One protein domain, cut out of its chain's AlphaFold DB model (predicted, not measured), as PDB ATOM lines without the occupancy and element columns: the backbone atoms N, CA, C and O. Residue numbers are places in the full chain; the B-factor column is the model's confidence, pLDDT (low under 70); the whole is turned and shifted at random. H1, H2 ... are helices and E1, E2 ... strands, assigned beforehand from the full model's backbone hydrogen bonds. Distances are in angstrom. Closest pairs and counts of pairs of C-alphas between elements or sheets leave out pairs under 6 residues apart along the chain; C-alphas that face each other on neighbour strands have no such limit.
ATOM      1  N   ASN A   3     200.312 159.824 207.122       85.12
ATOM      2  CA  ASN A   3     201.256 160.576 207.933       85.12
ATOM      3  C   ASN A   3     200.802 162.039 207.911       85.12
ATOM      4  O   ASN A   3     200.627 162.565 206.814       85.12
ATOM      5  N   PHE A   4     200.600 162.685 209.066       84.75
ATOM      6  CA  PHE A   4     200.265 164.114 209.128       84.75
ATOM      7  C   PHE A   4     201.207 164.938 210.011       84.75
ATOM      8  O   PHE A   4     201.549 164.524 211.119       84.75
ATOM      9  N   GLU A   5     201.622 166.090 209.496       84.56
ATOM     10  CA  GLU A   5     202.241 167.186 210.244       84.56
ATOM     11  C   GLU A   5     201.116 168.110 210.707       84.56
ATOM     12  O   GLU A   5     200.285 168.506 209.898       84.56
ATOM     13  N   VAL A   6     201.039 168.425 211.995       81.06
ATOM     14  CA  VAL A   6     199.932 169.193 212.570       81.06
ATOM     15  C   VAL A   6     200.473 170.420 213.278       81.06
ATOM     16  O   VAL A   6     201.362 170.283 214.110       81.06
ATOM     17  N   ILE A   7     199.917 171.595 212.988       82.19
ATOM     18  CA  ILE A   7     200.343 172.867 213.588       82.19
ATOM     19  C   ILE A   7     199.205 173.412 214.454       82.19
ATOM     20  O   ILE A   7     198.113 173.645 213.945       82.19
ATOM     21  N   ILE A   8     199.438 173.587 215.759       74.00
ATOM     22  CA  ILE A   8     198.461 174.080 216.749       74.00
ATOM     23  C   ILE A   8     199.168 175.074 217.676       74.00
ATOM     24  O   ILE A   8     200.162 174.699 218.291       74.00
ATOM     25  N   ASP A   9     198.664 176.308 217.815       68.38
ATOM     26  CA  ASP A   9     199.228 177.351 218.700       68.38
ATOM     27  C   ASP A   9     200.770 177.464 218.600       68.38
ATOM     28  O   ASP A   9     201.483 177.487 219.603       68.38
ATOM     29  N   ASN A  10     201.304 177.486 217.373       71.44
ATOM     30  CA  ASN A  10     202.746 177.497 217.055       71.44
ATOM     31  C   ASN A  10     203.547 176.247 217.483       71.44
ATOM     32  O   ASN A  10     204.777 176.247 217.411       71.44
ATOM     33  N   THR A  11     202.878 175.170 217.889       69.81
ATOM     34  CA  THR A  11     203.483 173.864 218.182       69.81
ATOM     35  C   THR A  11     203.256 172.903 217.019       69.81
ATOM     36  O   THR A  11     202.152 172.829 216.479       69.81
ATOM     37  N   VAL A  12     204.291 172.144 216.646       76.56
ATOM     38  CA  VAL A  12     204.238 171.179 215.537       76.56
ATOM     39  C   VAL A  12     204.238 169.742 216.071       76.56
ATOM     40  O   VAL A  12     205.133 169.351 216.820       76.56
ATOM     41  N   PHE A  13     203.256 168.939 215.657       79.62
ATOM     42  CA  PHE A  13     203.090 167.524 216.005       79.62
ATOM     43  C   PHE A  13     203.169 166.623 214.765       79.62
ATOM     44  O   PHE A  13     202.776 167.022 213.673       79.62
ATOM     45  N   PHE A  14     203.606 165.369 214.942       80.12
ATOM     46  CA  PHE A  14     203.654 164.358 213.873       80.12
ATOM     47  C   PHE A  14     202.860 163.134 214.283       80.12
ATOM     48  O   PHE A  14     203.188 162.457 215.258       80.12
ATOM     49  N   ILE A  15     201.827 162.823 213.512       82.88
ATOM     50  CA  ILE A  15     200.897 161.733 213.806       82.88
ATOM     51  C   ILE A  15     200.831 160.751 212.641       82.88
ATOM     52  O   ILE A  15     200.928 161.129 211.470       82.88
ATOM     53  N   GLN A  16     200.659 159.472 212.971       84.88
ATOM     54  CA  GLN A  16     200.409 158.415 211.996       84.88
ATOM     55  C   GLN A  16     199.051 157.774 212.281       84.88
ATOM     56  O   GLN A  16     198.739 157.436 213.422       84.88
ATOM     57  N   THR A  17     198.229 157.602 211.250       84.31
ATOM     58  CA  THR A  17     196.860 157.091 211.406       84.31
ATOM     59  C   THR A  17     196.368 156.380 210.157       84.31
ATOM     60  O   THR A  17     196.902 156.549 209.063       84.31
ATOM     61  N   THR A  18     195.332 155.568 210.295       87.31
ATOM     62  CA  THR A  18     194.587 155.014 209.159       87.31
ATOM     63  C   THR A  18     193.501 155.969 208.654       87.31
ATOM     64  O   THR A  18     193.031 155.801 207.531       87.31
ATOM     65  N   ALA A  19     193.137 156.995 209.433       81.88
ATOM     66  CA  ALA A  19     192.126 157.981 209.066       81.88
ATOM     67  C   ALA A  19     192.566 158.882 207.899       81.88
ATOM     68  O   ALA A  19     193.752 159.172 207.718       81.88
ATOM     69  N   ASN A  20     191.597 159.345 207.106       86.81
ATOM     70  CA  ASN A  20     191.832 160.343 206.061       86.81
ATOM     71  C   ASN A  20     191.976 161.761 206.658       86.81
ATOM     72  O   ASN A  20     191.705 161.975 207.840       86.81
ATOM     73  N   LYS A  21     192.393 162.735 205.835       82.38
ATOM     74  CA  LYS A  21     192.683 164.112 206.277       82.38
ATOM     75  C   LYS A  21     191.490 164.790 206.955       82.38
ATOM     76  O   LYS A  21     191.665 165.432 207.983       82.38
ATOM     77  N   GLU A  22     190.286 164.638 206.407       82.69
ATOM     78  CA  GLU A  22     189.084 165.290 206.939       82.69
ATOM     79  C   GLU A  22     188.712 164.750 208.329       82.69
ATOM     80  O   GLU A  22     188.432 165.512 209.256       82.69
ATOM     81  N   VAL A  23     188.756 163.426 208.495       81.75
ATOM     82  CA  VAL A  23     188.487 162.766 209.779       81.75
ATOM     83  C   VAL A  23     189.572 163.106 210.801       81.75
ATOM     84  O   VAL A  23     189.249 163.422 211.947       81.75
ATOM     85  N   ALA A  24     190.841 163.104 210.383       84.75
ATOM     86  CA  ALA A  24     191.960 163.513 211.226       84.75
ATOM     87  C   ALA A  24     191.798 164.957 211.711       84.75
ATOM     88  O   ALA A  24     191.941 165.214 212.904       84.75
ATOM     89  N   MET A  25     191.400 165.875 210.826       82.31
ATOM     90  CA  MET A  25     191.156 167.275 211.171       82.31
ATOM     91  C   MET A  25     190.063 167.415 212.239       82.31
ATOM     92  O   MET A  25     190.303 168.044 213.263       82.31
ATOM     93  N   LYS A  26     188.906 166.752 212.080       79.50
ATOM     94  CA  LYS A  26     187.808 166.788 213.072       79.50
ATOM     95  C   LYS A  26     188.242 166.289 214.456       79.50
ATOM     96  O   LYS A  26     187.823 166.836 215.476       79.50
ATOM     97  N   ILE A  27     189.066 165.244 214.499       80.38
ATOM     98  CA  ILE A  27     189.570 164.660 215.749       80.38
ATOM     99  C   ILE A  27     190.593 165.593 216.405       80.38
ATOM    100  O   ILE A  27     190.494 165.855 217.602       80.38
ATOM    101  N   LEU A  28     191.513 166.165 215.628       81.56
ATOM    102  CA  LEU A  28     192.484 167.155 216.106       81.56
ATOM    103  C   LEU A  28     191.805 168.438 216.611       81.56
ATOM    104  O   LEU A  28     192.222 169.003 217.619       81.56
ATOM    105  N   THR A  29     190.711 168.865 215.980       75.38
ATOM    106  CA  THR A  29     189.908 169.993 216.468       75.38
ATOM    107  C   THR A  29     189.295 169.702 217.837       75.38
ATOM    108  O   THR A  29     189.322 170.552 218.725       75.38
ATOM    109  N   ARG A  30     188.781 168.484 218.056       73.12
ATOM    110  CA  ARG A  30     188.275 168.067 219.376       73.12
ATOM    111  C   ARG A  30     189.382 168.007 220.424       73.12
ATOM    112  O   ARG A  30     189.170 168.457 221.544       73.12
ATOM    113  N   TYR A  31     190.552 167.502 220.051       73.50
ATOM    114  CA  TYR A  31     191.739 167.514 220.903       73.50
ATOM    115  C   TYR A  31     192.113 168.935 221.349       73.50
ATOM    116  O   TYR A  31     192.329 169.169 222.534       73.50
ATOM    117  N   TYR A  32     192.134 169.894 220.421       72.38
ATOM    118  CA  TYR A  32     192.440 171.291 220.732       72.38
ATOM    119  C   TYR A  32     191.475 171.878 221.763       72.38
ATOM    120  O   TYR A  32     191.895 172.506 222.734       72.38
ATOM    121  N   LEU A  33     190.178 171.620 221.579       68.50
ATOM    122  CA  LEU A  33     189.149 172.032 222.526       68.50
ATOM    123  C   LEU A  33     189.408 171.434 223.913       68.50
ATOM    124  O   LEU A  33     189.420 172.174 224.891       68.50
ATOM    125  N   LEU A  34     189.683 170.128 224.004       67.62
ATOM    126  CA  LEU A  34     190.016 169.468 225.274       67.62
ATOM    127  C   LEU A  34     191.254 170.089 225.944       67.62
ATOM    128  O   LEU A  34     191.231 170.340 227.148       67.62
ATOM    129  N   ASN A  35     192.296 170.415 225.172       66.62
ATOM    130  CA  ASN A  35     193.500 171.073 225.685       66.62
ATOM    131  C   ASN A  35     193.204 172.490 226.221       66.62
ATOM    132  O   ASN A  35     193.615 172.843 227.325       66.62
ATOM    133  N   LYS A  36     192.387 173.287 225.512       66.44
ATOM    134  CA  LYS A  36     191.895 174.597 225.999       66.44
ATOM    135  C   LYS A  36     191.130 174.494 227.323       66.44
ATOM    136  O   LYS A  36     191.176 175.431 228.119       66.44
ATOM    137  N   PHE A  37     190.480 173.361 227.595       68.94
ATOM    138  CA  PHE A  37     189.846 173.068 228.887       68.94
ATOM    139  C   PHE A  37     190.819 172.529 229.956       68.94
ATOM    140  O   PHE A  37     190.372 172.068 231.003       68.94
ATOM    141  N   LYS A  38     192.136 172.667 229.737       66.19
ATOM    142  CA  LYS A  38     193.236 172.237 230.616       66.19
ATOM    143  C   LYS A  38     193.378 170.721 230.769       66.19
ATOM    144  O   LYS A  38     193.807 170.259 231.826       66.19
ATOM    145  N   ALA A  39     193.061 169.960 229.725       64.62
ATOM    146  CA  ALA A  39     193.504 168.573 229.657       64.62
ATOM    147  C   ALA A  39     195.041 168.519 229.649       64.62
ATOM    148  O   ALA A  39     195.712 169.295 228.971       64.62
ATOM    149  N   THR A  40     195.604 167.606 230.421       72.44
ATOM    150  CA  THR A  40     197.033 167.304 230.455       72.44
ATOM    151  C   THR A  40     197.497 166.704 229.124       72.44
ATOM    152  O   THR A  40     196.738 166.020 228.436       72.44
ATOM    153  N   ASP A  41     198.783 166.866 228.788       68.94
ATOM    154  CA  ASP A  41     199.415 166.211 227.625       68.94
ATOM    155  C   ASP A  41     199.173 164.691 227.586       68.94
ATOM    156  O   ASP A  41     199.143 164.086 226.512       68.94
ATOM    157  N   GLN A  42     198.993 164.072 228.757       72.62
ATOM    158  CA  GLN A  42     198.678 162.655 228.893       72.62
ATOM    159  C   GLN A  42     197.245 162.343 228.442       72.62
ATOM    160  O   GLN A  42     197.067 161.499 227.571       72.62
ATOM    161  N   GLU A  43     196.241 163.070 228.939       72.06
ATOM    162  CA  GLU A  43     194.833 162.907 228.523       72.06
ATOM    163  C   GLU A  43     194.653 163.131 227.015       72.06
ATOM    164  O   GLU A  43     193.872 162.469 226.330       72.06
ATOM    165  N   LEU A  44     195.447 164.048 226.485       69.06
ATOM    166  CA  LEU A  44     195.541 164.403 225.083       69.06
ATOM    167  C   LEU A  44     196.131 163.271 224.221       69.06
ATOM    168  O   LEU A  44     195.594 162.952 223.155       69.06
ATOM    169  N   LYS A  45     197.201 162.616 224.683       75.12
ATOM    170  CA  LYS A  45     197.729 161.396 224.048       75.12
ATOM    171  C   LYS A  45     196.727 160.248 224.111       75.12
ATOM    172  O   LYS A  45     196.502 159.589 223.096       75.12
ATOM    173  N   ASP A  46     196.109 160.044 225.269       78.38
ATOM    174  CA  ASP A  46     195.152 158.964 225.503       78.38
ATOM    175  C   ASP A  46     193.918 159.108 224.603       78.38
ATOM    176  O   ASP A  46     193.450 158.124 224.026       78.38
ATOM    177  N   PHE A  47     193.451 160.339 224.368       78.94
ATOM    178  CA  PHE A  47     192.389 160.623 223.403       78.94
ATOM    179  C   PHE A  47     192.744 160.143 221.987       78.94
ATOM    180  O   PHE A  47     191.957 159.434 221.356       78.94
ATOM    181  N   PHE A  48     193.932 160.470 221.481       77.88
ATOM    182  CA  PHE A  48     194.350 160.029 220.150       77.88
ATOM    183  C   PHE A  48     194.503 158.511 220.053       77.88
ATOM    184  O   PHE A  48     194.046 157.919 219.073       77.88
ATOM    185  N   ILE A  49     195.083 157.878 221.077       81.44
ATOM    186  CA  ILE A  49     195.198 156.416 221.149       81.44
ATOM    187  C   ILE A  49     193.804 155.778 221.127       81.44
ATOM    188  O   ILE A  49     193.574 154.846 220.356       81.44
ATOM    189  N   SER A  50     192.845 156.319 221.889       80.88
ATOM    190  CA  SER A  50     191.452 155.844 221.900       80.88
ATOM    191  C   SER A  50     190.760 155.982 220.539       80.88
ATOM    192  O   SER A  50     189.897 155.181 220.189       80.88
ATOM    193  N   CYS A  51     191.187 156.958 219.734       74.88
ATOM    194  CA  CYS A  51     190.718 157.154 218.366       74.88
ATOM    195  C   CYS A  51     191.476 156.291 217.334       74.88
ATOM    196  O   CYS A  51     191.240 156.438 216.134       74.88
ATOM    197  N   GLY A  52     192.400 155.423 217.767       79.31
ATOM    198  CA  GLY A  52     193.181 154.528 216.907       79.31
ATOM    199  C   GLY A  52     194.409 155.167 216.246       79.31
ATOM    200  O   GLY A  52     194.933 154.623 215.272       79.31
ATOM    201  N   TYR A  53     194.868 156.321 216.734       77.69
ATOM    202  CA  TYR A  53     196.042 157.015 216.203       77.69
ATOM    203  C   TYR A  53     197.310 156.535 216.905       77.69
ATOM    204  O   TYR A  53     197.327 156.328 218.117       77.69
ATOM    205  N   ASN A  54     198.400 156.434 216.146       79.31
ATOM    206  CA  ASN A  54     199.729 156.259 216.712       79.31
ATOM    207  C   ASN A  54     200.379 157.636 216.904       79.31
ATOM    208  O   ASN A  54     200.653 158.351 215.931       79.31
ATOM    209  N   VAL A  55     200.598 158.012 218.163       78.75
ATOM    210  CA  VAL A  55     201.124 159.326 218.550       78.75
ATOM    211  C   VAL A  55     202.626 159.231 218.782       78.75
ATOM    212  O   VAL A  55     203.080 158.467 219.630       78.75
ATOM    213  N   ILE A  56     203.403 160.047 218.069       75.44
ATOM    214  CA  ILE A  56     204.852 160.149 218.258       75.44
ATOM    215  C   ILE A  56     205.165 161.566 218.740       75.44
ATOM    216  O   ILE A  56     204.970 162.538 218.015       75.44
ATOM    217  N   THR A  57     205.655 161.700 219.973       69.69
ATOM    218  CA  THR A  57     206.131 162.987 220.502       69.69
ATOM    219  C   THR A  57     207.594 163.175 220.125       69.69
ATOM    220  O   THR A  57     208.415 162.312 220.434       69.69
ATOM    221  N   ILE A  58     207.933 164.293 219.479       66.06
ATOM    222  CA  ILE A  58     209.315 164.590 219.085       66.06
ATOM    223  C   ILE A  58     209.816 165.820 219.853       66.06
ATOM    224  O   ILE A  58     209.154 166.855 219.817       66.06
ATOM    225  N   PRO A  59     210.972 165.744 220.539       60.97
ATOM    226  CA  PRO A  59     211.587 166.906 221.173       60.97
ATOM    227  C   PRO A  59     212.025 167.947 220.134       60.97
ATOM    228  O   PRO A  59     212.651 167.597 219.132       60.97
ATOM    229  N   TYR A  60     211.768 169.227 220.417       51.09
ATOM    230  CA  TYR A  60     211.983 170.363 219.506       51.09
ATOM    231  C   TYR A  60     213.433 170.508 218.986       51.09
ATOM    232  O   TYR A  60     213.656 171.030 217.901       51.09
ATOM    233  N   ASN A  61     214.430 169.975 219.702       57.56
ATOM    234  CA  ASN A  61     215.856 170.158 219.386       57.56
ATOM    235  C   ASN A  61     216.483 169.023 218.551       57.56
ATOM    236  O   ASN A  61     217.698 168.819 218.587       57.56
ATOM    237  N   CYS A  62     215.691 168.226 217.831       54.44
ATOM    238  CA  CYS A  62     216.223 167.067 217.118       54.44
ATOM    239  C   CYS A  62     216.586 167.400 215.657       54.44
ATOM    240  O   CYS A  62     215.715 167.454 214.796       54.44
ATOM    241  N   ASN A  63     217.882 167.500 215.335       56.31
ATOM    242  CA  ASN A  63     218.402 167.675 213.958       56.31
ATOM    243  C   ASN A  63     217.946 166.586 212.953       56.31
ATOM    244  O   ASN A  63     218.144 166.711 211.747       56.31
ATOM    245  N   ASN A  64     217.333 165.501 213.435       59.09
ATOM    246  CA  ASN A  64     216.802 164.407 212.617       59.09
ATOM    247  C   ASN A  64     215.340 164.598 212.190       59.09
ATOM    248  O   ASN A  64     214.831 163.781 211.421       59.09
ATOM    249  N   PHE A  65     214.684 165.655 212.665       64.31
ATOM    250  CA  PHE A  65     213.274 165.955 212.440       64.31
ATOM    251  C   PHE A  65     212.940 166.099 210.954       64.31
ATOM    252  O   PHE A  65     212.169 165.311 210.407       64.31
ATOM    253  N   ASP A  66     213.648 166.994 210.267       64.38
ATOM    254  CA  ASP A  66     213.516 167.247 208.832       64.38
ATOM    255  C   ASP A  66     213.651 165.977 207.984       64.38
ATOM    256  O   ASP A  66     212.918 165.751 207.022       64.38
ATOM    257  N   ARG A  67     214.591 165.109 208.362       66.44
ATOM    258  CA  ARG A  67     214.881 163.859 207.658       66.44
ATOM    259  C   ARG A  67     213.798 162.804 207.896       66.44
ATOM    260  O   ARG A  67     213.478 162.046 206.982       66.44
ATOM    261  N   MET A  68     213.206 162.761 209.088       67.56
ATOM    262  CA  MET A  68     212.103 161.848 209.400       67.56
ATOM    263  C   MET A  68     210.802 162.265 208.697       67.56
ATOM    264  O   MET A  68     210.075 161.409 208.199       67.56
ATOM    265  N   ILE A  69     210.548 163.571 208.595       66.06
ATOM    266  CA  ILE A  69     209.379 164.131 207.903       66.06
ATOM    267  C   ILE A  69     209.486 163.891 206.398       66.06
ATOM    268  O   ILE A  69     208.582 163.305 205.796       66.06
ATOM    269  N   LYS A  70     210.631 164.261 205.803       66.19
ATOM    270  CA  LYS A  70     210.898 164.100 204.364       66.19
ATOM    271  C   LYS A  70     210.899 162.635 203.928       66.19
ATOM    272  O   LYS A  70     210.452 162.333 202.832       66.19
ATOM    273  N   SER A  71     211.361 161.710 204.775       70.75
ATOM    274  CA  SER A  71     211.403 160.279 204.426       70.75
ATOM    275  C   SER A  71     210.046 159.573 204.485       70.75
ATOM    276  O   SER A  71     209.896 158.507 203.891       70.75
ATOM    277  N   LYS A  72     209.056 160.137 205.189       67.81
ATOM    278  CA  LYS A  72     207.748 159.499 205.401       67.81
ATOM    279  C   LYS A  72     206.574 160.218 204.726       67.81
ATOM    280  O   LYS A  72     205.450 159.746 204.864       67.81
ATOM    281  N   ASN A  73     206.803 161.294 203.967       72.50
ATOM    282  CA  ASN A  73     205.759 162.036 203.240       72.50
ATOM    283  C   ASN A  73     204.558 162.418 204.129       72.50
ATOM    284  O   ASN A  73     203.417 162.048 203.847       72.50
ATOM    285  N   TYR A  74     204.816 163.121 205.234       71.06
ATOM    286  CA  TYR A  74     203.747 163.665 206.076       71.06
ATOM    287  C   TYR A  74     202.953 164.753 205.318       71.06
ATOM    288  O   TYR A  74     203.533 165.591 204.637       71.06
ATOM    289  N   GLN A  75     201.620 164.735 205.414       71.81
ATOM    290  CA  GLN A  75     200.713 165.767 204.900       71.81
ATOM    291  C   GLN A  75     200.405 166.803 205.987       71.81
ATOM    292  O   GLN A  75     200.113 166.434 207.117       71.81
ATOM    293  N   VAL A  76     200.380 168.094 205.660       70.25
ATOM    294  CA  VAL A  76     200.146 169.136 206.675       70.25
ATOM    295  C   VAL A  76     198.646 169.342 206.959       70.25
ATOM    296  O   VAL A  76     197.832 169.499 206.037       70.25
ATOM    297  N   ILE A  77     198.286 169.345 208.244       73.12
ATOM    298  CA  ILE A  77     197.021 169.806 208.823       73.12
ATOM    299  C   ILE A  77     197.344 171.031 209.687       73.12
ATOM    300  O   ILE A  77     197.738 170.918 210.846       73.12
ATOM    301  N   ASP A  78     197.197 172.213 209.104       72.25
ATOM    302  CA  ASP A  78     197.399 173.478 209.803       72.25
ATOM    303  C   ASP A  78     196.113 173.877 210.538       72.25
ATOM    304  O   ASP A  78     195.068 174.071 209.917       72.25
ATOM    305  N   LEU A  79     196.188 173.957 211.865       72.00
ATOM    306  CA  LEU A  79     195.110 174.389 212.748       72.00
ATOM    307  C   LEU A  79     195.459 175.713 213.442       72.00
ATOM    308  O   LEU A  79     194.850 176.057 214.446       72.00
ATOM    309  N   SER A  80     196.401 176.500 212.919       72.38
ATOM    310  CA  SER A  80     196.806 177.782 213.520       72.38
ATOM    311  C   SER A  80     195.658 178.796 213.614       72.38
ATOM    312  O   SER A  80     195.685 179.693 214.452       72.38
ATOM    313  N   SER A  81     194.627 178.648 212.775       75.94
ATOM    314  CA  SER A  81     193.429 179.503 212.772       75.94
ATOM    315  C   SER A  81     192.236 178.900 213.521       75.94
ATOM    316  O   SER A  81     191.136 179.451 213.462       75.94
ATOM    317  N   ILE A  82     192.428 177.797 214.253       74.88
ATOM    318  CA  ILE A  82     191.339 177.005 214.838       74.88
ATOM    319  C   ILE A  82     190.424 177.802 215.778       74.88
ATOM    320  O   ILE A  82     189.213 177.592 215.769       74.88
ATOM    321  N   ASP A  83     190.961 178.764 216.537       71.19
ATOM    322  CA  ASP A  83     190.167 179.659 217.391       71.19
ATOM    323  C   ASP A  83     189.160 180.487 216.562       71.19
ATOM    324  O   ASP A  83     188.027 180.720 216.994       71.19
ATOM    325  N   THR A  84     189.551 180.913 215.358       76.38
ATOM    326  CA  THR A  84     188.684 181.645 214.420       76.38
ATOM    327  C   THR A  84     187.648 180.714 213.796       76.38
ATOM    328  O   THR A  84     186.470 181.064 213.739       76.38
ATOM    329  N   ASP A  85     188.047 179.504 213.401       73.50
ATOM    330  CA  ASP A  85     187.146 178.518 212.792       73.50
ATOM    331  C   ASP A  85     186.062 178.040 213.770       73.50
ATOM    332  O   ASP A  85     184.889 177.912 213.403       73.50
ATOM    333  N   ILE A  86     186.424 177.842 215.043       69.56
ATOM    334  CA  ILE A  86     185.477 177.521 216.117       69.56
ATOM    335  C   ILE A  86     184.506 178.683 216.333       69.56
ATOM    336  O   ILE A  86     183.296 178.457 216.367       69.56
ATOM    337  N   LYS A  87     185.005 179.924 216.450       69.88
ATOM    338  CA  LYS A  87     184.150 181.116 216.595       69.88
ATOM    339  C   LYS A  87     183.154 181.225 215.450       69.88
ATOM    340  O   LYS A  87     181.968 181.397 215.704       69.88
ATOM    341  N   ASN A  88     183.616 181.069 214.213       68.81
ATOM    342  CA  ASN A  88     182.752 181.115 213.043       68.81
ATOM    343  C   ASN A  88     181.689 180.015 213.109       68.81
ATOM    344  O   ASN A  88     180.514 180.307 212.940       68.81
ATOM    345  N   THR A  89     182.056 178.780 213.448       70.31
ATOM    346  CA  THR A  89     181.105 177.657 213.542       70.31
ATOM    347  C   THR A  89     180.052 177.855 214.643       70.31
ATOM    348  O   THR A  89     178.888 177.509 214.453       70.31
ATOM    349  N   LEU A  90     180.436 178.428 215.788       64.25
ATOM    350  CA  LEU A  90     179.522 178.704 216.902       64.25
ATOM    351  C   LEU A  90     178.602 179.907 216.645       64.25
ATOM    352  O   LEU A  90     177.493 179.918 217.158       64.25
ATOM    353  N   LEU A  91     179.052 180.896 215.865       55.03
ATOM    354  CA  LEU A  91     178.277 182.089 215.489       55.03
ATOM    355  C   LEU A  91     177.415 181.890 214.229       55.03
ATOM    356  O   LEU A  91     176.599 182.750 213.910       55.03
ATOM    357  N   SER A  92     177.623 180.794 213.494       58.41
ATOM    358  CA  SER A  92     176.860 180.436 212.286       58.41
ATOM    359  C   SER A  92     175.590 179.622 212.576       58.41
ATOM    360  O   SER A  92     174.900 179.240 211.633       58.41
ATOM    361  N   ASN A  93     175.311 179.321 213.849       46.25
ATOM    362  CA  ASN A  93     174.083 178.677 214.331       46.25
ATOM    363  C   ASN A  93     173.264 179.670 215.157       46.25
ATOM    364  O   ASN A  93     172.028 179.491 215.203       46.25
TER     365      ASN A  93
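AT A GLANCE: This is residues 3 to 93 of the 93 residues of an uncharacterized protein of Clostridium tetanomorphum DSM 665 (UniProt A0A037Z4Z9). A twisted four-stranded sheet has the helical hairpin H1 and H2 packed over one face and the short H3 over the other, while residues 87 to 93, mostly of H4, stick out as a free arm. The printed part has 91 residues, in the order E1 E2 H1 H2 E3 H3 E4 H4; the mixed sheet runs E3 E2 E1 E4, and the class is mixed, helices and strands. It is compact, with a radius of gyration of the C-alphas of 13.6 A, yet elongated, spanning 44 by 26 by 23 A.

IN THESE COORDINATES: E1, residues 3 to 8, begins at C-alpha 3 (201.256, 160.576, 207.933) and is 16.4 A long; E2, 11 to 17, is 19.3 A. H1, 21 to 36, is 22.3 A; H2, 41 to 50, is 14.3 A. E3 is 54 to 56, H3 65 to 72 and E4 75 to 78. H4, 82 to 91, is 14.0 A and ends at C-alpha 91 (178.277, 182.089, 215.489).

HOW THE PARTS SIT: E1 and E2, a hairpin, are antiparallel, with N 6 and O 13 2.8 A apart. E3 is antiparallel to E2, N 54 to O 16 2.9 A; E4 is parallel to E1, N 77 to O 5 2.7 A. E3, H3 and E4 form a split strand-helix-strand unit, E2 and E1 between its strands, with a right-handed crossover. H1 is over E1 at a height over the sheet of 7.8 A; H3 is on the opposite face. H1 and H2 touch, the closest C-alphas being Tyr 31 and Leu 44, 6.5 A, opposite ways at a shallow tilt of 33 degrees, only just short of steep. In H1 to H4 every O i to N i+4 pair is within hydrogen-bond range.

THE WHOLE: The C-alphas farthest apart, of Asn 63 and Asn 93, are 45.7 A apart. The printed part has no cut and no long link. Its mean pLDDT is 72.7; residues 57 to 70 are among those under 70.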